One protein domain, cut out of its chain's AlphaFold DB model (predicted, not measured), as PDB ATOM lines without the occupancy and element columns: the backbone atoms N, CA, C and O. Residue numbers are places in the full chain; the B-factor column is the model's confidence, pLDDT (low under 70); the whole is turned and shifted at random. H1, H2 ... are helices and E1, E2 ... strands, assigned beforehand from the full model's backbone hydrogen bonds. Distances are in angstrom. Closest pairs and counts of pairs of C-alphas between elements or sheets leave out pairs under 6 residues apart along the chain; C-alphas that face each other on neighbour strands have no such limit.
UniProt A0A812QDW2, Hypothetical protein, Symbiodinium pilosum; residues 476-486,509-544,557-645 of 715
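What this domain is: This is residues 476 to 486, 509 to 544 and 557 to 645 of the 715 residues of the protein "Hypothetical protein" of Symbiodinium pilosum (UniProt A0A812QDW2). One long helix, H6, makes the longest axis; H3 packs beside its first part with residues 581 to 592 of H6, the short H4 packs farther along with residues 595 to 599 of H6, H5 packs on H3 and H2 packs on H5, and H7 folds back from the far end of H6 to H4. H1 and the strand E1 stick out free of this loose helical body. The printed part has 136 residues, with seven named helices followed along the chain by one named strand, and the class is mostly helix. It is only just loose, close to compact, with a radius of gyration of the C-alphas of 17.5 A and spans of 51 by 36 by 32 A.

Where its parts are: H6, residues 580 to 611, is 42.8 A long, from C-alpha 580 at (54.769, -20.145, -56.220) to C-alpha 611 at (22.346, -36.427, -33.581), with a kink of 34 degrees near residue 587. H5, residues 558 to 576, measures 26.3 A and has a kink of 27 degrees near residue 566. H3 is residues 522 to 534, 18.3 A; H4 is residues 536 to 542, 9.8 A; H2 is residues 509 to 518, 14.0 A; H7 is residues 616 to 628, 17.2 A. H1, residues 476 to 486, 15.2 A, begins at C-alpha 476 (57.712, -41.571, -52.095). E1, residues 640 to 645, 15.1 A, pairs with no named strand.

How they stand to each other: H3, H5 and H6 form an up-and-down bundle, each running against the one before it in the chain. H6, with residues 581 to 592 alone, touches H3 at a shallow tilt of 17 degrees, the same way; their closest C-alphas, Gly 531 and Ser 588, are 4.9 A apart. H5 and H6 only just touch, only at the corner, with 3 pairs of C-alphas within 8 A, the closest Val 574 and Leu 580 at 5.9 A. H3 touches H5 at a steep tilt of 45 degrees, the closest C-alphas being Ala 528 and Val 570, 7.1 A. H2 touches H5, with C-alphas 517 and 571 closest at 6.2 A. H4 touches H6, C-alphas 537 and 596 being closest at 7.3 A. H4 and H7 only just touch, with 3 pairs of C-alphas within 8 A, the closest Leu 542 and Asn 624 at 6.8 A. The helix packing is mostly crossed. H1 is apart from H5 and H6, for instance, and E1 from H7. Every O i to N i+4 pair is within hydrogen-bond range in H1, H2, H3, H4 and H7, against 12 of 15 in H5 and 26 of 28 in H6.

The domain as a whole: The C-alphas farthest apart, Pro 521 and Val 645, are 57.0 A apart. Residues 487 to 508 and 545 to 556 are not printed, with C-alpha gaps of 19.8 A and 9.9 A. The link from H7 to E1 is long, 11 residues. Mean pLDDT of the printed part is 73.1; 44 residues are under 70, among them 587 to 599 and 620 to 637.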
ATOM      1  N   GLN A 476      56.304 -41.626 -51.707       80.88
ATOM      2  CA  GLN A 476      57.712 -41.571 -52.095       80.88
ATOM      3  C   GLN A 476      58.185 -40.147 -52.388       80.88
ATOM      4  O   GLN A 476      59.316 -39.797 -52.052       80.88
ATOM      5  N   LEU A 477      57.317 -39.285 -52.924       76.38
ATOM      6  CA  LEU A 477      57.627 -37.869 -53.140       76.38
ATOM      7  C   LEU A 477      58.051 -37.166 -51.842       76.38
ATOM      8  O   LEU A 477      58.877 -36.256 -51.865       76.38
ATOM      9  N   LYS A 478      57.531 -37.607 -50.690       76.25
ATOM     10  CA  LYS A 478      57.946 -37.107 -49.373       76.25
ATOM     11  C   LYS A 478      59.398 -37.469 -49.053       76.25
ATOM     12  O   LYS A 478      60.121 -36.632 -48.512       76.25
ATOM     13  N   GLU A 479      59.836 -38.675 -49.404       75.38
ATOM     14  CA  GLU A 479      61.233 -39.102 -49.262       75.38
ATOM     15  C   GLU A 479      62.139 -38.414 -50.287       75.38
ATOM     16  O   GLU A 479      63.201 -37.910 -49.921       75.38
ATOM     17  N   LEU A 480      61.684 -38.259 -51.535       68.31
ATOM     18  CA  LEU A 480      62.388 -37.459 -52.541       68.31
ATOM     19  C   LEU A 480      62.555 -36.010 -52.083       68.31
ATOM     20  O   LEU A 480      63.641 -35.458 -52.211       68.31
ATOM     21  N   ARG A 481      61.539 -35.405 -51.460       71.56
ATOM     22  CA  ARG A 481      61.638 -34.058 -50.880       71.56
ATOM     23  C   ARG A 481      62.679 -33.989 -49.762       71.56
ATOM     24  O   ARG A 481      63.411 -33.002 -49.683       71.56
ATOM     25  N   LYS A 482      62.782 -35.020 -48.915       77.56
ATOM     26  CA  LYS A 482      63.837 -35.111 -47.888       77.56
ATOM     27  C   LYS A 482      65.223 -35.242 -48.521       77.56
ATOM     28  O   LYS A 482      66.143 -34.559 -48.079       77.56
ATOM     29  N   LEU A 483      65.371 -36.060 -49.564       72.44
ATOM     30  CA  LEU A 483      66.620 -36.186 -50.321       72.44
ATOM     31  C   LEU A 483      66.996 -34.866 -50.999       72.44
ATOM     32  O   LEU A 483      68.129 -34.415 -50.858       72.44
ATOM     33  N   PHE A 484      66.038 -34.185 -51.627       67.56
ATOM     34  CA  PHE A 484      66.249 -32.881 -52.250       67.56
ATOM     35  C   PHE A 484      66.693 -31.837 -51.217       67.56
ATOM     36  O   PHE A 484      67.643 -31.096 -51.450       67.56
ATOM     37  N   HIS A 485      66.088 -31.828 -50.023       73.25
ATOM     38  CA  HIS A 485      66.537 -30.997 -48.899       73.25
ATOM     39  C   HIS A 485      67.901 -31.403 -48.322       73.25
ATOM     40  O   HIS A 485      68.556 -30.559 -47.720       73.25
ATOM     41  N   LYS A 486      68.351 -32.651 -48.501       78.50
ATOM     42  CA  LYS A 486      69.683 -33.120 -48.080       78.50
ATOM     43  C   LYS A 486      70.773 -32.836 -49.120       78.50
ATOM     44  O   LYS A 486      71.928 -32.670 -48.740       78.50
ATOM     45  N   GLU A 509      62.129 -19.176 -34.389       80.31
ATOM     46  CA  GLU A 509      62.323 -19.466 -35.815       80.31
ATOM     47  C   GLU A 509      61.070 -19.184 -36.644       80.31
ATOM     48  O   GLU A 509      61.175 -18.646 -37.749       80.31
ATOM     49  N   ASP A 510      59.893 -19.460 -36.082       78.81
ATOM     50  CA  ASP A 510      58.621 -19.092 -36.701       78.81
ATOM     51  C   ASP A 510      58.530 -17.563 -36.850       78.81
ATOM     52  O   ASP A 510      58.182 -17.068 -37.924       78.81
ATOM     53  N   ASP A 511      58.967 -16.808 -35.834       83.12
ATOM     54  CA  ASP A 511      59.037 -15.341 -35.887       83.12
ATOM     55  C   ASP A 511      60.060 -14.835 -36.919       83.12
ATOM     56  O   ASP A 511      59.817 -13.848 -37.619       83.12
ATOM     57  N   LYS A 512      61.204 -15.516 -37.077       85.56
ATOM     58  CA  LYS A 512      62.174 -15.194 -38.140       85.56
ATOM     59  C   LYS A 512      61.589 -15.431 -39.531       85.56
ATOM     60  O   LYS A 512      61.841 -14.635 -40.435       85.56
ATOM     61  N   MET A 513      60.828 -16.507 -39.720       81.94
ATOM     62  CA  MET A 513      60.178 -16.801 -41.000       81.94
ATOM     63  C   MET A 513      59.059 -15.809 -41.308       81.94
ATOM     64  O   MET A 513      58.959 -15.363 -42.450       81.94
ATOM     65  N   GLN A 514      58.293 -15.398 -40.295       84.12
ATOM     66  CA  GLN A 514      57.309 -14.329 -40.422       84.12
ATOM     67  C   GLN A 514      57.974 -13.027 -40.883       84.12
ATOM     68  O   GLN A 514      57.581 -12.480 -41.907       84.12
ATOM     69  N   LYS A 515      59.059 -12.597 -40.226       87.00
ATOM     70  CA  LYS A 515      59.807 -11.393 -40.631       87.00
ATOM     71  C   LYS A 515      60.357 -11.485 -42.056       87.00
ATOM     72  O   LYS A 515      60.320 -10.505 -42.792       87.00
ATOM     73  N   LYS A 516      60.855 -12.654 -42.479       88.25
ATOM     74  CA  LYS A 516      61.309 -12.863 -43.867       88.25
ATOM     75  C   LYS A 516      60.164 -12.745 -44.869       88.25
ATOM     76  O   LYS A 516      60.357 -12.173 -45.936       88.25
ATOM     77  N   PHE A 517      58.991 -13.266 -44.527       83.31
ATOM     78  CA  PHE A 517      57.796 -13.126 -45.349       83.31
ATOM     79  C   PHE A 517      57.308 -11.670 -45.402       83.31
ATOM     80  O   PHE A 517      56.963 -11.174 -46.473       83.31
ATOM     81  N   ASP A 518      57.371 -10.953 -44.282       87.19
ATOM     82  CA  ASP A 518      57.031  -9.529 -44.200       87.19
ATOM     83  C   ASP A 518      58.011  -8.636 -44.979       87.19
ATOM     84  O   ASP A 518      57.673  -7.508 -45.322       87.19
ATOM     85  N   ASN A 519      59.196  -9.142 -45.326       88.81
ATOM     86  CA  ASN A 519      60.153  -8.451 -46.190       88.81
ATOM     87  C   ASN A 519      59.952  -8.751 -47.688       88.81
ATOM     88  O   ASN A 519      60.613  -8.132 -48.520       88.81
ATOM     89  N   LEU A 520      59.055  -9.674 -48.066       86.44
ATOM     90  CA  LEU A 520      58.752  -9.929 -49.478       86.44
ATOM     91  C   LEU A 520      57.999  -8.741 -50.108       86.44
ATOM     92  O   LEU A 520      57.221  -8.071 -49.412       86.44
ATOM     93  N   PRO A 521      58.162  -8.518 -51.428       88.31
ATOM     94  CA  PRO A 521      57.353  -7.572 -52.192       88.31
ATOM     95  C   PRO A 521      55.856  -7.711 -51.893       88.31
ATOM     96  O   PRO A 521      55.338  -8.822 -51.739       88.31
ATOM     97  N   SER A 522      55.157  -6.578 -51.816       84.56
ATOM     98  CA  SER A 522      53.749  -6.505 -51.398       84.56
ATOM     99  C   SER A 522      52.829  -7.415 -52.218       84.56
ATOM    100  O   SER A 522      51.939  -8.031 -51.641       84.56
ATOM    101  N   ILE A 523      53.090  -7.573 -53.520       79.62
ATOM    102  CA  ILE A 523      52.324  -8.438 -54.433       79.62
ATOM    103  C   ILE A 523      52.328  -9.894 -53.944       79.62
ATOM    104  O   ILE A 523      51.273 -10.486 -53.733       79.62
ATOM    105  N   TYR A 524      53.505 -10.457 -53.665       78.94
ATOM    106  CA  TYR A 524      53.627 -11.838 -53.189       78.94
ATOM    107  C   TYR A 524      53.000 -12.031 -51.807       78.94
ATOM    108  O   TYR A 524      52.392 -13.067 -51.526       78.94
ATOM    109  N   ARG A 525      53.096 -11.004 -50.957       82.44
ATOM    110  CA  ARG A 525      52.490 -10.997 -49.624       82.44
ATOM    111  C   ARG A 525      50.967 -10.989 -49.700       82.44
ATOM    112  O   ARG A 525      50.321 -11.742 -48.973       82.44
ATOM    113  N   GLN A 526      50.397 -10.178 -50.590       80.44
ATOM    114  CA  GLN A 526      48.957 -10.098 -50.822       80.44
ATOM    115  C   GLN A 526      48.428 -11.406 -51.415       80.44
ATOM    116  O   GLN A 526      47.516 -11.987 -50.833       80.44
ATOM    117  N   CYS A 527      49.049 -11.946 -52.468       74.31
ATOM    118  CA  CYS A 527      48.621 -13.211 -53.079       74.31
ATOM    119  C   CYS A 527      48.648 -14.386 -52.086       74.31
ATOM    120  O   CYS A 527      47.686 -15.149 -51.991       74.31
ATOM    121  N   ALA A 528      49.706 -14.505 -51.278       74.38
ATOM    122  CA  ALA A 528      49.774 -15.525 -50.233       74.38
ATOM    123  C   ALA A 528      48.778 -15.267 -49.084       74.38
ATOM    124  O   ALA A 528      48.224 -16.217 -48.534       74.38
ATOM    125  N   SER A 529      48.498 -14.005 -48.737       78.19
ATOM    126  CA  SER A 529      47.488 -13.656 -47.722       78.19
ATOM    127  C   SER A 529      46.069 -13.992 -48.176       78.19
ATOM    128  O   SER A 529      45.276 -14.465 -47.366       78.19
ATOM    129  N   TRP A 530      45.762 -13.824 -49.465       76.00
ATOM    130  CA  TRP A 530      44.494 -14.258 -50.056       76.00
ATOM    131  C   TRP A 530      44.365 -15.780 -50.021       76.00
ATOM    132  O   TRP A 530      43.330 -16.299 -49.606       76.00
ATOM    133  N   GLY A 531      45.445 -16.500 -50.342       70.56
ATOM    134  CA  GLY A 531      45.477 -17.955 -50.199       70.56
ATOM    135  C   GLY A 531      45.307 -18.440 -48.756       70.56
ATOM    136  O   GLY A 531      44.631 -19.429 -48.495       70.56
ATOM    137  N   ILE A 532      45.841 -17.702 -47.782       74.31
ATOM    138  CA  ILE A 532      45.603 -17.968 -46.357       74.31
ATOM    139  C   ILE A 532      44.153 -17.657 -45.963       74.31
ATOM    140  O   ILE A 532      43.567 -18.406 -45.183       74.31
ATOM    141  N   GLY A 533      43.578 -16.574 -46.495       75.62
ATOM    142  CA  GLY A 533      42.173 -16.205 -46.312       75.62
ATOM    143  C   GLY A 533      41.227 -17.310 -46.780       75.62
ATOM    144  O   GLY A 533      40.282 -17.660 -46.078       75.62
ATOM    145  N   ALA A 534      41.559 -17.946 -47.904       67.62
ATOM    146  CA  ALA A 534      40.841 -19.100 -48.431       67.62
ATOM    147  C   ALA A 534      40.850 -20.327 -47.494       67.62
ATOM    148  O   ALA A 534      39.931 -21.139 -47.513       67.62
ATOM    149  N   LEU A 535      41.855 -20.462 -46.626       68.25
ATOM    150  CA  LEU A 535      41.955 -21.567 -45.667       68.25
ATOM    151  C   LEU A 535      41.327 -21.234 -44.299       68.25
ATOM    152  O   LEU A 535      41.381 -22.049 -43.380       68.25
ATOM    153  N   VAL A 536      40.712 -20.059 -44.133       75.12
ATOM    154  CA  VAL A 536      40.041 -19.652 -42.883       75.12
ATOM    155  C   VAL A 536      38.948 -20.628 -42.430       75.12
ATOM    156  O   VAL A 536      38.872 -20.871 -41.225       75.12
ATOM    157  N   PRO A 537      38.139 -21.253 -43.303       69.75
ATOM    158  CA  PRO A 537      37.197 -22.275 -42.853       69.75
ATOM    159  C   PRO A 537      37.882 -23.455 -42.144       69.75
ATOM    160  O   PRO A 537      37.400 -23.928 -41.116       69.75
ATOM    161  N   LEU A 538      39.076 -23.851 -42.607       65.25
ATOM    162  CA  LEU A 538      39.891 -24.888 -41.968       65.25
ATOM    163  C   LEU A 538      40.327 -24.478 -40.554       65.25
ATOM    164  O   LEU A 538      40.421 -25.328 -39.674       65.25
ATOM    165  N   ARG A 539      40.536 -23.178 -40.297       75.81
ATOM    166  CA  ARG A 539      40.832 -22.650 -38.953       75.81
ATOM    167  C   ARG A 539      39.699 -22.941 -37.969       75.81
ATOM    168  O   ARG A 539      39.986 -23.234 -36.816       75.81
ATOM    169  N   TYR A 540      38.441 -22.858 -38.402       72.44
ATOM    170  CA  TYR A 540      37.292 -23.164 -37.543       72.44
ATOM    171  C   TYR A 540      37.146 -24.663 -37.282       72.44
ATOM    172  O   TYR A 540      36.756 -25.041 -36.183       72.44
ATOM    173  N   VAL A 541      37.517 -25.503 -38.252       65.00
ATOM    174  CA  VAL A 541      37.589 -26.964 -38.069       65.00
ATOM    175  C   VAL A 541      38.729 -27.357 -37.124       65.00
ATOM    176  O   VAL A 541      38.591 -28.318 -36.382       65.00
ATOM    177  N   LEU A 542      39.839 -26.615 -37.153       60.88
ATOM    178  CA  LEU A 542      41.052 -26.849 -36.362       60.88
ATOM    179  C   LEU A 542      41.001 -26.299 -34.933       60.88
ATOM    180  O   LEU A 542      41.757 -26.747 -34.063       60.88
ATOM    181  N   ALA A 543      40.206 -25.252 -34.712       65.94
ATOM    182  CA  ALA A 543      40.150 -24.571 -33.434       65.94
ATOM    183  C   ALA A 543      39.361 -25.430 -32.435       65.94
ATOM    184  O   ALA A 543      38.169 -25.660 -32.646       65.94
ATOM    185  N   PRO A 544      39.976 -25.865 -31.318       61.06
ATOM    186  CA  PRO A 544      39.246 -26.613 -30.310       61.06
ATOM    187  C   PRO A 544      38.065 -25.778 -29.792       61.06
ATOM    188  O   PRO A 544      38.209 -24.560 -29.613       61.06
ATOM    189  N   LYS A 557      48.164 -21.623 -27.504       71.94
ATOM    190  CA  LYS A 557      46.969 -20.903 -27.950       71.94
ATOM    191  C   LYS A 557      46.603 -21.429 -29.346       71.94
ATOM    192  O   LYS A 557      47.500 -21.690 -30.146       71.94
ATOM    193  N   PRO A 558      45.313 -21.552 -29.710       66.75
ATOM    194  CA  PRO A 558      44.905 -21.982 -31.057       66.75
ATOM    195  C   PRO A 558      45.558 -21.160 -32.179       66.75
ATOM    196  O   PRO A 558      45.791 -21.643 -33.287       66.75
ATOM    197  N   GLU A 559      45.886 -19.904 -31.877       75.00
ATOM    198  CA  GLU A 559      46.612 -19.006 -32.767       75.00
ATOM    199  C   GLU A 559      48.034 -19.481 -33.079       75.00
ATOM    200  O   GLU A 559      48.500 -19.255 -34.193       75.00
ATOM    201  N   ASP A 560      48.695 -20.177 -32.152       73.94
ATOM    202  CA  ASP A 560      50.055 -20.688 -32.317       73.94
ATOM    203  C   ASP A 560      50.078 -21.880 -33.280       73.94
ATOM    204  O   ASP A 560      50.936 -21.942 -34.162       73.94
ATOM    205  N   ILE A 561      49.085 -22.776 -33.201       70.19
ATOM    206  CA  ILE A 561      48.929 -23.903 -34.139       70.19
ATOM    207  C   ILE A 561      48.723 -23.372 -35.564       70.19
ATOM    208  O   ILE A 561      49.422 -23.775 -36.497       70.19
ATOM    209  N   TRP A 562      47.810 -22.410 -35.733       75.62
ATOM    210  CA  TRP A 562      47.551 -21.793 -37.035       75.62
ATOM    211  C   TRP A 562      48.747 -20.984 -37.554       75.62
ATOM    212  O   TRP A 562      49.038 -20.983 -38.752       75.62
ATOM    213  N   ARG A 563      49.471 -20.291 -36.670       76.50
ATOM    214  CA  ARG A 563      50.695 -19.554 -37.016       76.50
ATOM    215  C   ARG A 563      51.782 -20.500 -37.524       76.50
ATOM    216  O   ARG A 563      52.331 -20.248 -38.594       76.50
ATOM    217  N   ARG A 564      52.019 -21.621 -36.838       74.94
ATOM    218  CA  ARG A 564      52.976 -22.662 -37.254       74.94
ATOM    219  C   ARG A 564      52.595 -23.302 -38.585       74.94
ATOM    220  O   ARG A 564      53.457 -23.488 -39.446       74.94
ATOM    221  N   PHE A 565      51.310 -23.601 -38.779       75.44
ATOM    222  CA  PHE A 565      50.802 -24.110 -40.053       75.44
ATOM    223  C   PHE A 565      51.107 -23.135 -41.198       75.44
ATOM    224  O   PHE A 565      51.733 -23.530 -42.181       75.44
ATOM    225  N   ARG A 566      50.762 -21.847 -41.044       77.62
ATOM    226  CA  ARG A 566      51.055 -20.806 -42.046       77.62
ATOM    227  C   ARG A 566      52.550 -20.678 -42.324       77.62
ATOM    228  O   ARG A 566      52.951 -20.684 -43.488       77.62
ATOM    229  N   ALA A 567      53.372 -20.645 -41.277       74.38
ATOM    230  CA  ALA A 567      54.821 -20.546 -41.402       74.38
ATOM    231  C   ALA A 567      55.420 -21.687 -42.228       74.38
ATOM    232  O   ALA A 567      56.253 -21.457 -43.107       74.38
ATOM    233  N   ARG A 568      54.965 -22.922 -42.000       72.31
ATOM    234  CA  ARG A 568      55.538 -24.106 -42.652       72.31
ATOM    235  C   ARG A 568      54.942 -24.409 -44.021       72.31
ATOM    236  O   ARG A 568      55.692 -24.807 -44.910       72.31
ATOM    237  N   MET A 569      53.631 -24.252 -44.186       71.50
ATOM    238  CA  MET A 569      52.921 -24.649 -45.408       71.50
ATOM    239  C   MET A 569      52.841 -23.533 -46.443       71.50
ATOM    240  O   MET A 569      52.799 -23.830 -47.632       71.50
ATOM    241  N   VAL A 570      52.852 -22.268 -46.014       74.38
ATOM    242  CA  VAL A 570      52.696 -21.120 -46.920       74.38
ATOM    243  C   VAL A 570      53.973 -20.292 -46.967       74.38
ATOM    244  O   VAL A 570      54.560 -20.133 -48.034       74.38
ATOM    245  N   TYR A 571      54.468 -19.814 -45.822       80.06
ATOM    246  CA  TYR A 571      55.596 -18.878 -45.819       80.06
ATOM    247  C   TYR A 571      56.894 -19.547 -46.255       80.06
ATOM    248  O   TYR A 571      57.586 -19.021 -47.119       80.06
ATOM    249  N   LYS A 572      57.215 -20.737 -45.737       79.81
ATOM    250  CA  LYS A 572      58.460 -21.434 -46.089       79.81
ATOM    251  C   LYS A 572      58.573 -21.755 -47.590       79.81
ATOM    252  O   LYS A 572      59.623 -21.439 -48.151       79.81
ATOM    253  N   PRO A 573      57.553 -22.314 -48.273       75.44
ATOM    254  CA  PRO A 573      57.612 -22.528 -49.719       75.44
ATOM    255  C   PRO A 573      57.685 -21.228 -50.521       75.44
ATOM    256  O   PRO A 573      58.506 -21.141 -51.427       75.44
ATOM    257  N   VAL A 574      56.896 -20.208 -50.160       79.44
ATOM    258  CA  VAL A 574      56.871 -18.919 -50.878       79.44
ATOM    259  C   VAL A 574      58.195 -18.167 -50.733       79.44
ATOM    260  O   VAL A 574      58.706 -17.627 -51.708       79.44
ATOM    261  N   VAL A 575      58.800 -18.183 -49.543       80.94
ATOM    262  CA  VAL A 575      60.139 -17.616 -49.316       80.94
ATOM    263  C   VAL A 575      61.211 -18.409 -50.081       80.94
ATOM    264  O   VAL A 575      62.205 -17.827 -50.498       80.94
ATOM    265  N   SER A 576      61.014 -19.717 -50.295       82.44
ATOM    266  CA  SER A 576      61.964 -20.567 -51.035       82.44
ATOM    267  C   SER A 576      61.828 -20.453 -52.564       82.44
ATOM    268  O   SER A 576      62.820 -20.601 -53.266       82.44
ATOM    269  N   CYS A 577      60.625 -20.196 -53.090       81.12
ATOM    270  CA  CYS A 577      60.352 -19.906 -54.506       81.12
ATOM    271  C   CYS A 577      59.214 -18.877 -54.594       81.12
ATOM    272  O   CYS A 577      58.039 -19.249 -54.521       81.12
ATOM    273  N   PRO A 578      59.542 -17.585 -54.786       76.50
ATOM    274  CA  PRO A 578      58.554 -16.512 -54.909       76.50
ATOM    275  C   PRO A 578      57.563 -16.748 -56.052       76.50
ATOM    276  O   PRO A 578      56.391 -16.410 -55.927       76.50
ATOM    277  N   CYS A 579      58.010 -17.429 -57.107       75.25
ATOM    278  CA  CYS A 579      57.233 -17.963 -58.225       75.25
ATOM    279  C   CYS A 579      55.925 -18.664 -57.809       75.25
ATOM    280  O   CYS A 579      54.886 -18.479 -58.441       75.25
ATOM    281  N   LEU A 580      55.947 -19.425 -56.709       75.50
ATOM    282  CA  LEU A 580      54.769 -20.145 -56.220       75.50
ATOM    283  C   LEU A 580      53.635 -19.214 -55.791       75.50
ATOM    284  O   LEU A 580      52.474 -19.605 -55.865       75.50
ATOM    285  N   SER A 581      53.933 -17.988 -55.364       75.62
ATOM    286  CA  SER A 581      52.904 -17.059 -54.892       75.62
ATOM    287  C   SER A 581      51.953 -16.560 -55.982       75.62
ATOM    288  O   SER A 581      50.875 -16.097 -55.630       75.62
ATOM    289  N   LEU A 582      52.287 -16.703 -57.272       74.75
ATOM    290  CA  LEU A 582      51.359 -16.441 -58.387       74.75
ATOM    291  C   LEU A 582      50.412 -17.621 -58.643       74.75
ATOM    292  O   LEU A 582      49.258 -17.428 -59.011       74.75
ATOM    293  N   ILE A 583      50.878 -18.843 -58.387       73.25
ATOM    294  CA  ILE A 583      50.097 -20.080 -58.530       73.25
ATOM    295  C   ILE A 583      49.157 -20.268 -57.327       73.25
ATOM    296  O   ILE A 583      48.019 -20.717 -57.474       73.25
ATOM    297  N   PHE A 584      49.612 -19.883 -56.131       69.38
ATOM    298  CA  PHE A 584      48.853 -19.995 -54.886       69.38
ATOM    299  C   PHE A 584      47.444 -19.391 -54.939       69.38
ATOM    300  O   PHE A 584      46.545 -20.091 -54.496       69.38
ATOM    301  N   PRO A 585      47.179 -18.168 -55.443       68.50
ATOM    302  CA  PRO A 585      45.829 -17.605 -55.460       68.50
ATOM    303  C   PRO A 585      44.864 -18.398 -56.350       68.50
ATOM    304  O   PRO A 585      43.740 -18.645 -55.924       68.50
ATOM    305  N   VAL A 586      45.303 -18.880 -57.518       71.81
ATOM    306  CA  VAL A 586      44.467 -19.711 -58.406       71.81
ATOM    307  C   VAL A 586      44.133 -21.041 -57.731       71.81
ATOM    308  O   VAL A 586      42.962 -21.399 -57.607       71.81
ATOM    309  N   ILE A 587      45.150 -21.729 -57.202       69.44
ATOM    310  CA  ILE A 587      44.953 -22.962 -56.431       69.44
ATOM    311  C   ILE A 587      44.075 -22.694 -55.204       69.44
ATOM    312  O   ILE A 587      43.221 -23.504 -54.875       69.44
ATOM    313  N   SER A 588      44.235 -21.553 -54.537       61.62
ATOM    314  CA  SER A 588      43.498 -21.226 -53.317       61.62
ATOM    315  C   SER A 588      42.036 -20.894 -53.573       61.62
ATOM    316  O   SER A 588      41.224 -21.201 -52.715       61.62
ATOM    317  N   ILE A 589      41.673 -20.306 -54.716       69.81
ATOM    318  CA  ILE A 589      40.264 -20.091 -55.087       69.81
ATOM    319  C   ILE A 589      39.583 -21.439 -55.344       69.81
ATOM    320  O   ILE A 589      38.498 -21.689 -54.821       69.81
ATOM    321  N   VAL A 590      40.245 -22.334 -56.082       68.25
ATOM    322  CA  VAL A 590      39.744 -23.696 -56.329       68.25
ATOM    323  C   VAL A 590      39.638 -24.475 -55.017       68.25
ATOM    324  O   VAL A 590      38.594 -25.050 -54.716       68.25
ATOM    325  N   LEU A 591      40.681 -24.433 -54.183       61.66
ATOM    326  CA  LEU A 591      40.670 -25.046 -52.858       61.66
ATOM    327  C   LEU A 591      39.642 -24.397 -51.933       61.66
ATOM    328  O   LEU A 591      39.063 -25.113 -51.133       61.66
ATOM    329  N   LEU A 592      39.373 -23.092 -52.032       68.31
ATOM    330  CA  LEU A 592      38.344 -22.419 -51.241       68.31
ATOM    331  C   LEU A 592      36.962 -22.940 -51.618       68.31
ATOM    332  O   LEU A 592      36.225 -23.347 -50.727       68.31
ATOM    333  N   ALA A 593      36.635 -22.973 -52.911       69.19
ATOM    334  CA  ALA A 593      35.358 -23.485 -53.398       69.19
ATOM    335  C   ALA A 593      35.149 -24.951 -52.975       69.19
ATOM    336  O   ALA A 593      34.118 -25.288 -52.390       69.19
ATOM    337  N   LEU A 594      36.171 -25.794 -53.158       62.66
ATOM    338  CA  LEU A 594      36.160 -27.186 -52.699       62.66
ATOM    339  C   LEU A 594      36.097 -27.294 -51.169       62.66
ATOM    340  O   LEU A 594      35.397 -28.154 -50.639       62.66
ATOM    341  N   SER A 595      36.789 -26.420 -50.437       61.59
ATOM    342  CA  SER A 595      36.787 -26.409 -48.969       61.59
ATOM    343  C   SER A 595      35.450 -25.950 -48.403       61.59
ATOM    344  O   SER A 595      35.033 -26.474 -47.387       61.59
ATOM    345  N   LEU A 596      34.751 -25.016 -49.052       69.12
ATOM    346  CA  LEU A 596      33.431 -24.550 -48.633       69.12
ATOM    347  C   LEU A 596      32.367 -25.610 -48.909       69.12
ATOM    348  O   LEU A 596      31.555 -25.891 -48.032       69.12
ATOM    349  N   ALA A 597      32.411 -26.240 -50.086       67.50
ATOM    350  CA  ALA A 597      31.531 -27.355 -50.415       67.50
ATOM    351  C   ALA A 597      31.761 -28.541 -49.462       67.50
ATOM    352  O   ALA A 597      30.816 -29.057 -48.865       67.50
ATOM    353  N   SER A 598      33.022 -28.924 -49.236       63.00
ATOM    354  CA  SER A 598      33.364 -29.992 -48.289       63.00
ATOM    355  C   SER A 598      33.097 -29.611 -46.835       63.00
ATOM    356  O   SER A 598      32.691 -30.479 -46.072       63.00
ATOM    357  N   LEU A 599      33.241 -28.343 -46.437       69.06
ATOM    358  CA  LEU A 599      32.858 -27.861 -45.108       69.06
ATOM    359  C   LEU A 599      31.348 -27.960 -44.908       69.06
ATOM    360  O   LEU A 599      30.926 -28.375 -43.839       69.06
ATOM    361  N   LEU A 600      30.534 -27.606 -45.906       71.75
ATOM    362  CA  LEU A 600      29.078 -27.748 -45.827       71.75
ATOM    363  C   LEU A 600      28.679 -29.208 -45.619       71.75
ATOM    364  O   LEU A 600      27.920 -29.513 -44.699       71.75
ATOM    365  N   VAL A 601      29.257 -30.111 -46.414       70.44
ATOM    366  CA  VAL A 601      29.064 -31.557 -46.244       70.44
ATOM    367  C   VAL A 601      29.571 -32.007 -44.875       70.44
ATOM    368  O   VAL A 601      28.873 -32.724 -44.169       70.44
ATOM    369  N   PHE A 602      30.744 -31.547 -44.447       70.38
ATOM    370  CA  PHE A 602      31.332 -31.901 -43.157       70.38
ATOM    371  C   PHE A 602      30.488 -31.405 -41.983       70.38
ATOM    372  O   PHE A 602      30.321 -32.133 -41.015       70.38
ATOM    373  N   VAL A 603      29.929 -30.197 -42.056       74.88
ATOM    374  CA  VAL A 603      29.022 -29.648 -41.043       74.88
ATOM    375  C   VAL A 603      27.728 -30.451 -41.019       74.88
ATOM    376  O   VAL A 603      27.290 -30.831 -39.937       74.88
ATOM    377  N   ALA A 604      27.152 -30.773 -42.180       75.75
ATOM    378  CA  ALA A 604      25.969 -31.626 -42.264       75.75
ATOM    379  C   ALA A 604      26.235 -33.011 -41.649       75.75
ATOM    380  O   ALA A 604      25.484 -33.461 -40.787       75.75
ATOM    381  N   VAL A 605      27.356 -33.645 -42.001       75.06
ATOM    382  CA  VAL A 605      27.788 -34.927 -41.434       75.06
ATOM    383  C   VAL A 605      28.040 -34.800 -39.935       75.06
ATOM    384  O   VAL A 605      27.531 -35.606 -39.169       75.06
ATOM    385  N   ALA A 606      28.762 -33.784 -39.470       73.81
ATOM    386  CA  ALA A 606      29.030 -33.574 -38.049       73.81
ATOM    387  C   ALA A 606      27.741 -33.339 -37.247       73.81
ATOM    388  O   ALA A 606      27.644 -33.801 -36.110       73.81
ATOM    389  N   LEU A 607      26.740 -32.669 -37.831       79.62
ATOM    390  CA  LEU A 607      25.409 -32.525 -37.245       79.62
ATOM    391  C   LEU A 607      24.693 -33.874 -37.158       79.62
ATOM    392  O   LEU A 607      24.208 -34.217 -36.084       79.62
ATOM    393  N   VAL A 608      24.692 -34.666 -38.233       76.62
ATOM    394  CA  VAL A 608      24.122 -36.024 -38.234       76.62
ATOM    395  C   VAL A 608      24.821 -36.909 -37.197       76.62
ATOM    396  O   VAL A 608      24.161 -37.526 -36.369       76.62
ATOM    397  N   LEU A 609      26.153 -36.916 -37.154       76.50
ATOM    398  CA  LEU A 609      26.931 -37.680 -36.176       76.50
ATOM    399  C   LEU A 609      26.635 -37.221 -34.740       76.50
ATOM    400  O   LEU A 609      26.516 -38.049 -33.836       76.50
ATOM    401  N   ARG A 610      26.457 -35.912 -34.522       79.75
ATOM    402  CA  ARG A 610      26.042 -35.367 -33.224       79.75
ATOM    403  C   ARG A 610      24.632 -35.821 -32.842       79.75
ATOM    404  O   ARG A 610      24.422 -36.140 -31.674       79.75
ATOM    405  N   LEU A 611      23.696 -35.886 -33.794       82.69
ATOM    406  CA  LEU A 611      22.346 -36.427 -33.581       82.69
ATOM    407  C   LEU A 611      22.382 -37.922 -33.222       82.69
ATOM    408  O   LEU A 611      21.626 -38.356 -32.361       82.69
ATOM    409  N   VAL A 612      23.322 -38.679 -33.794       80.25
ATOM    410  CA  VAL A 612      23.574 -40.100 -33.474       80.25
ATOM    411  C   VAL A 612      24.304 -40.280 -32.122       80.25
ATOM    412  O   VAL A 612      24.517 -41.397 -31.657       80.25
ATOM    413  N   GLY A 613      24.659 -39.189 -31.431       81.06
ATOM    414  CA  GLY A 613      25.268 -39.227 -30.096       81.06
ATOM    415  C   GLY A 613      26.798 -39.316 -30.085       81.06
ATOM    416  O   GLY A 613      27.389 -39.575 -29.032       81.06
ATOM    417  N   ILE A 614      27.459 -39.074 -31.221       79.44
ATOM    418  CA  ILE A 614      28.923 -39.015 -31.308       79.44
ATOM    419  C   ILE A 614      29.422 -37.706 -30.689       79.44
ATOM    420  O   ILE A 614      28.936 -36.610 -30.982       79.44
ATOM    421  N   GLN A 615      30.421 -37.807 -29.815       79.69
ATOM    422  CA  GLN A 615      31.021 -36.655 -29.157       79.69
ATOM    423  C   GLN A 615      31.908 -35.872 -30.132       79.69
ATOM    424  O   GLN A 615      32.934 -36.364 -30.603       79.69
ATOM    425  N   VAL A 616      31.560 -34.602 -30.356       73.81
ATOM    426  CA  VAL A 616      32.303 -33.679 -31.235       73.81
ATOM    427  C   VAL A 616      33.764 -33.515 -30.796       73.81
ATOM    428  O   VAL A 616      34.638 -33.371 -31.641       73.81
ATOM    429  N   ASN A 617      34.059 -33.604 -29.495       75.31
ATOM    430  CA  ASN A 617      35.431 -33.516 -28.979       75.31
ATOM    431  C   ASN A 617      36.297 -34.709 -29.418       75.31
ATOM    432  O   ASN A 617      37.422 -34.507 -29.869       75.31
ATOM    433  N   GLY A 618      35.753 -35.929 -29.352       71.19
ATOM    434  CA  GLY A 618      36.422 -37.129 -29.855       71.19
ATOM    435  C   GLY A 618      36.580 -37.098 -31.377       71.19
ATOM    436  O   GLY A 618      37.627 -37.484 -31.897       71.19
ATOM    437  N   LEU A 619      35.586 -36.559 -32.096       71.31
ATOM    438  CA  LEU A 619      35.678 -36.329 -33.540       71.31
ATOM    439  C   LEU A 619      36.776 -35.316 -33.874       71.31
ATOM    440  O   LEU A 619      37.615 -35.602 -34.713       71.31
ATOM    441  N   HIS A 620      36.826 -34.177 -33.188       68.88
ATOM    442  CA  HIS A 620      37.847 -33.148 -33.386       68.88
ATOM    443  C   HIS A 620      39.247 -33.668 -33.053       68.88
ATOM    444  O   HIS A 620      40.190 -33.418 -33.795       68.88
ATOM    445  N   TYR A 621      39.389 -34.451 -31.979       67.56
ATOM    446  CA  TYR A 621      40.639 -35.142 -31.673       67.56
ATOM    447  C   TYR A 621      41.040 -36.091 -32.807       67.56
ATOM    448  O   TYR A 621      42.176 -36.054 -33.266       67.56
ATOM    449  N   THR A 622      40.088 -36.879 -33.313       65.38
ATOM    450  CA  THR A 622      40.304 -37.813 -34.426       65.38
ATOM    451  C   THR A 622      40.656 -37.090 -35.725       65.38
ATOM    452  O   THR A 622      41.543 -37.543 -36.438       65.38
ATOM    453  N   VAL A 623      40.004 -35.966 -36.024       66.19
ATOM    454  CA  VAL A 623      40.250 -35.135 -37.210       66.19
ATOM    455  C   VAL A 623      41.600 -34.443 -37.098       66.19
ATOM    456  O   VAL A 623      42.386 -34.528 -38.030       66.19
ATOM    457  N   ASN A 624      41.930 -33.831 -35.959       65.12
ATOM    458  CA  ASN A 624      43.242 -33.214 -35.759       65.12
ATOM    459  C   ASN A 624      44.370 -34.239 -35.863       65.12
ATOM    460  O   ASN A 624      45.393 -33.991 -36.505       65.12
ATOM    461  N   PHE A 625      44.148 -35.408 -35.270       63.53
ATOM    462  CA  PHE A 625      45.080 -36.513 -35.320       63.53
ATOM    463  C   PHE A 625      45.243 -37.062 -36.746       63.53
ATOM    464  O   PHE A 625      46.368 -37.174 -37.226       63.53
ATOM    465  N   ALA A 626      44.142 -37.355 -37.443       55.94
ATOM    466  CA  ALA A 626      44.182 -37.869 -38.805       55.94
ATOM    467  C   ALA A 626      44.754 -36.813 -39.759       55.94
ATOM    468  O   ALA A 626      45.787 -37.044 -40.380       55.94
ATOM    469  N   VAL A 627      44.118 -35.643 -39.855       57.19
ATOM    470  CA  VAL A 627      44.401 -34.631 -40.881       57.19
ATOM    471  C   VAL A 627      45.799 -34.033 -40.746       57.19
ATOM    472  O   VAL A 627      46.475 -33.807 -41.748       57.19
ATOM    473  N   PHE A 628      46.261 -33.790 -39.520       57.88
ATOM    474  CA  PHE A 628      47.508 -33.054 -39.306       57.88
ATOM    475  C   PHE A 628      48.631 -33.922 -38.740       57.88
ATOM    476  O   PHE A 628      49.781 -33.486 -38.743       57.88
ATOM    477  N   GLY A 629      48.342 -35.146 -38.279       53.91
ATOM    478  CA  GLY A 629      49.339 -36.022 -37.651       53.91
ATOM    479  C   GLY A 629      49.929 -35.442 -36.359       53.91
ATOM    480  O   GLY A 629      51.023 -35.845 -35.950       53.91
ATOM    481  N   LEU A 630      49.238 -34.469 -35.752       50.06
ATOM    482  CA  LEU A 630      49.699 -33.700 -34.600       50.06
ATOM    483  C   LEU A 630      49.042 -34.212 -33.312       50.06
ATOM    484  O   LEU A 630      47.828 -34.106 -33.138       50.06
ATOM    485  N   PHE A 631      49.859 -34.687 -32.369       49.84
ATOM    486  CA  PHE A 631      49.489 -34.798 -30.955       49.84
ATOM    487  C   PHE A 631      49.933 -33.517 -30.241       49.84
ATOM    488  O   PHE A 631      51.000 -33.463 -29.626       49.84
ATOM    489  N   GLY A 632      49.145 -32.448 -30.375       60.66
ATOM    490  CA  GLY A 632      49.566 -31.122 -29.913       60.66
ATOM    491  C   GLY A 632      50.805 -30.646 -30.678       60.66
ATOM    492  O   GLY A 632      50.726 -30.405 -31.879       60.66
ATOM    493  N   ASP A 633      51.945 -30.551 -29.991       50.53
ATOM    494  CA  ASP A 633      53.208 -30.043 -30.547       50.53
ATOM    495  C   ASP A 633      54.109 -31.126 -31.177       50.53
ATOM    496  O   ASP A 633      55.136 -30.787 -31.767       50.53
ATOM    497  N   ARG A 634      53.754 -32.415 -31.070       53.09
ATOM    498  CA  ARG A 634      54.603 -33.540 -31.513       53.09
ATOM    499  C   ARG A 634      53.971 -34.366 -32.629       53.09
ATOM    500  O   ARG A 634      52.749 -34.488 -32.724       53.09
ATOM    501  N   TRP A 635      54.823 -34.957 -33.465       62.44
ATOM    502  CA  TRP A 635      54.411 -35.859 -34.542       62.44
ATOM    503  C   TRP A 635      54.094 -37.247 -33.993       62.44
ATOM    504  O   TRP A 635      54.798 -37.743 -33.117       62.44
ATOM    505  N   ALA A 636      53.110 -37.926 -34.586       64.44
ATOM    506  CA  ALA A 636      52.770 -39.310 -34.240       64.44
ATOM    507  C   ALA A 636      53.964 -40.290 -34.308       64.44
ATOM    508  O   ALA A 636      53.983 -41.298 -33.608       64.44
ATOM    509  N   SER A 637      54.985 -39.988 -35.117       63.69
ATOM    510  CA  SER A 637      56.226 -40.767 -35.207       63.69
ATOM    511  C   SER A 637      57.096 -40.714 -33.949       63.69
ATOM    512  O   SER A 637      57.884 -41.628 -33.720       63.69
ATOM    513  N   GLU A 638      56.984 -39.647 -33.158       71.19
ATOM    514  CA  GLU A 638      57.721 -39.447 -31.903       71.19
ATOM    515  C   GLU A 638      56.960 -40.006 -30.695       71.19
ATOM    516  O   GLU A 638      57.443 -39.940 -29.564       71.19
ATOM    517  N   CYS A 639      55.758 -40.536 -30.919       76.44
ATOM    518  CA  CYS A 639      54.928 -41.079 -29.863       76.44
ATOM    519  C   CYS A 639      55.371 -42.490 -29.468       76.44
ATOM    520  O   CYS A 639      55.835 -43.303 -30.273       76.44
ATOM    521  N   GLU A 640      55.186 -42.785 -28.189       82.94
ATOM    522  CA  GLU A 640      55.336 -44.123 -27.638       82.94
ATOM    523  C   GLU A 640      54.015 -44.872 -27.804       82.94
ATOM    524  O   GLU A 640      52.939 -44.295 -27.634       82.94
ATOM    525  N   ILE A 641      54.085 -46.160 -28.142       82.88
ATOM    526  CA  ILE A 641      52.881 -46.984 -28.216       82.88
ATOM    527  C   ILE A 641      52.532 -47.427 -26.795       82.88
ATOM    528  O   ILE A 641      53.284 -48.158 -26.145       82.88
ATOM    529  N   LEU A 642      51.382 -46.964 -26.321       82.38
ATOM    530  CA  LEU A 642      50.824 -47.324 -25.027       82.38
ATOM    531  C   LEU A 642      49.725 -48.362 -25.257       82.38
ATOM    532  O   LEU A 642      48.705 -48.074 -25.879       82.38
ATOM    533  N   ALA A 643      49.952 -49.580 -24.779       78.81
ATOM    534  CA  ALA A 643      48.964 -50.642 -24.781       78.81
ATOM    535  C   ALA A 643      48.093 -50.518 -23.527       78.81
ATOM    536  O   ALA A 643      48.584 -50.516 -22.395       78.81
ATOM    537  N   LEU A 644      46.785 -50.409 -23.736       78.62
ATOM    538  CA  LEU A 644      45.811 -50.378 -22.658       78.62
ATOM    539  C   LEU A 644      45.495 -51.825 -22.255       78.62
ATOM    540  O   LEU A 644      44.754 -52.520 -22.945       78.62
ATOM    541  N   VAL A 645      46.078 -52.295 -21.156       77.56
ATOM    542  CA  VAL A 645      45.875 -53.655 -20.651       77.56
ATOM    543  C   VAL A 645      44.870 -53.602 -19.516       77.56
ATOM    544  O   VAL A 645      45.127 -53.026 -18.455       77.56
TER     545      VAL A 645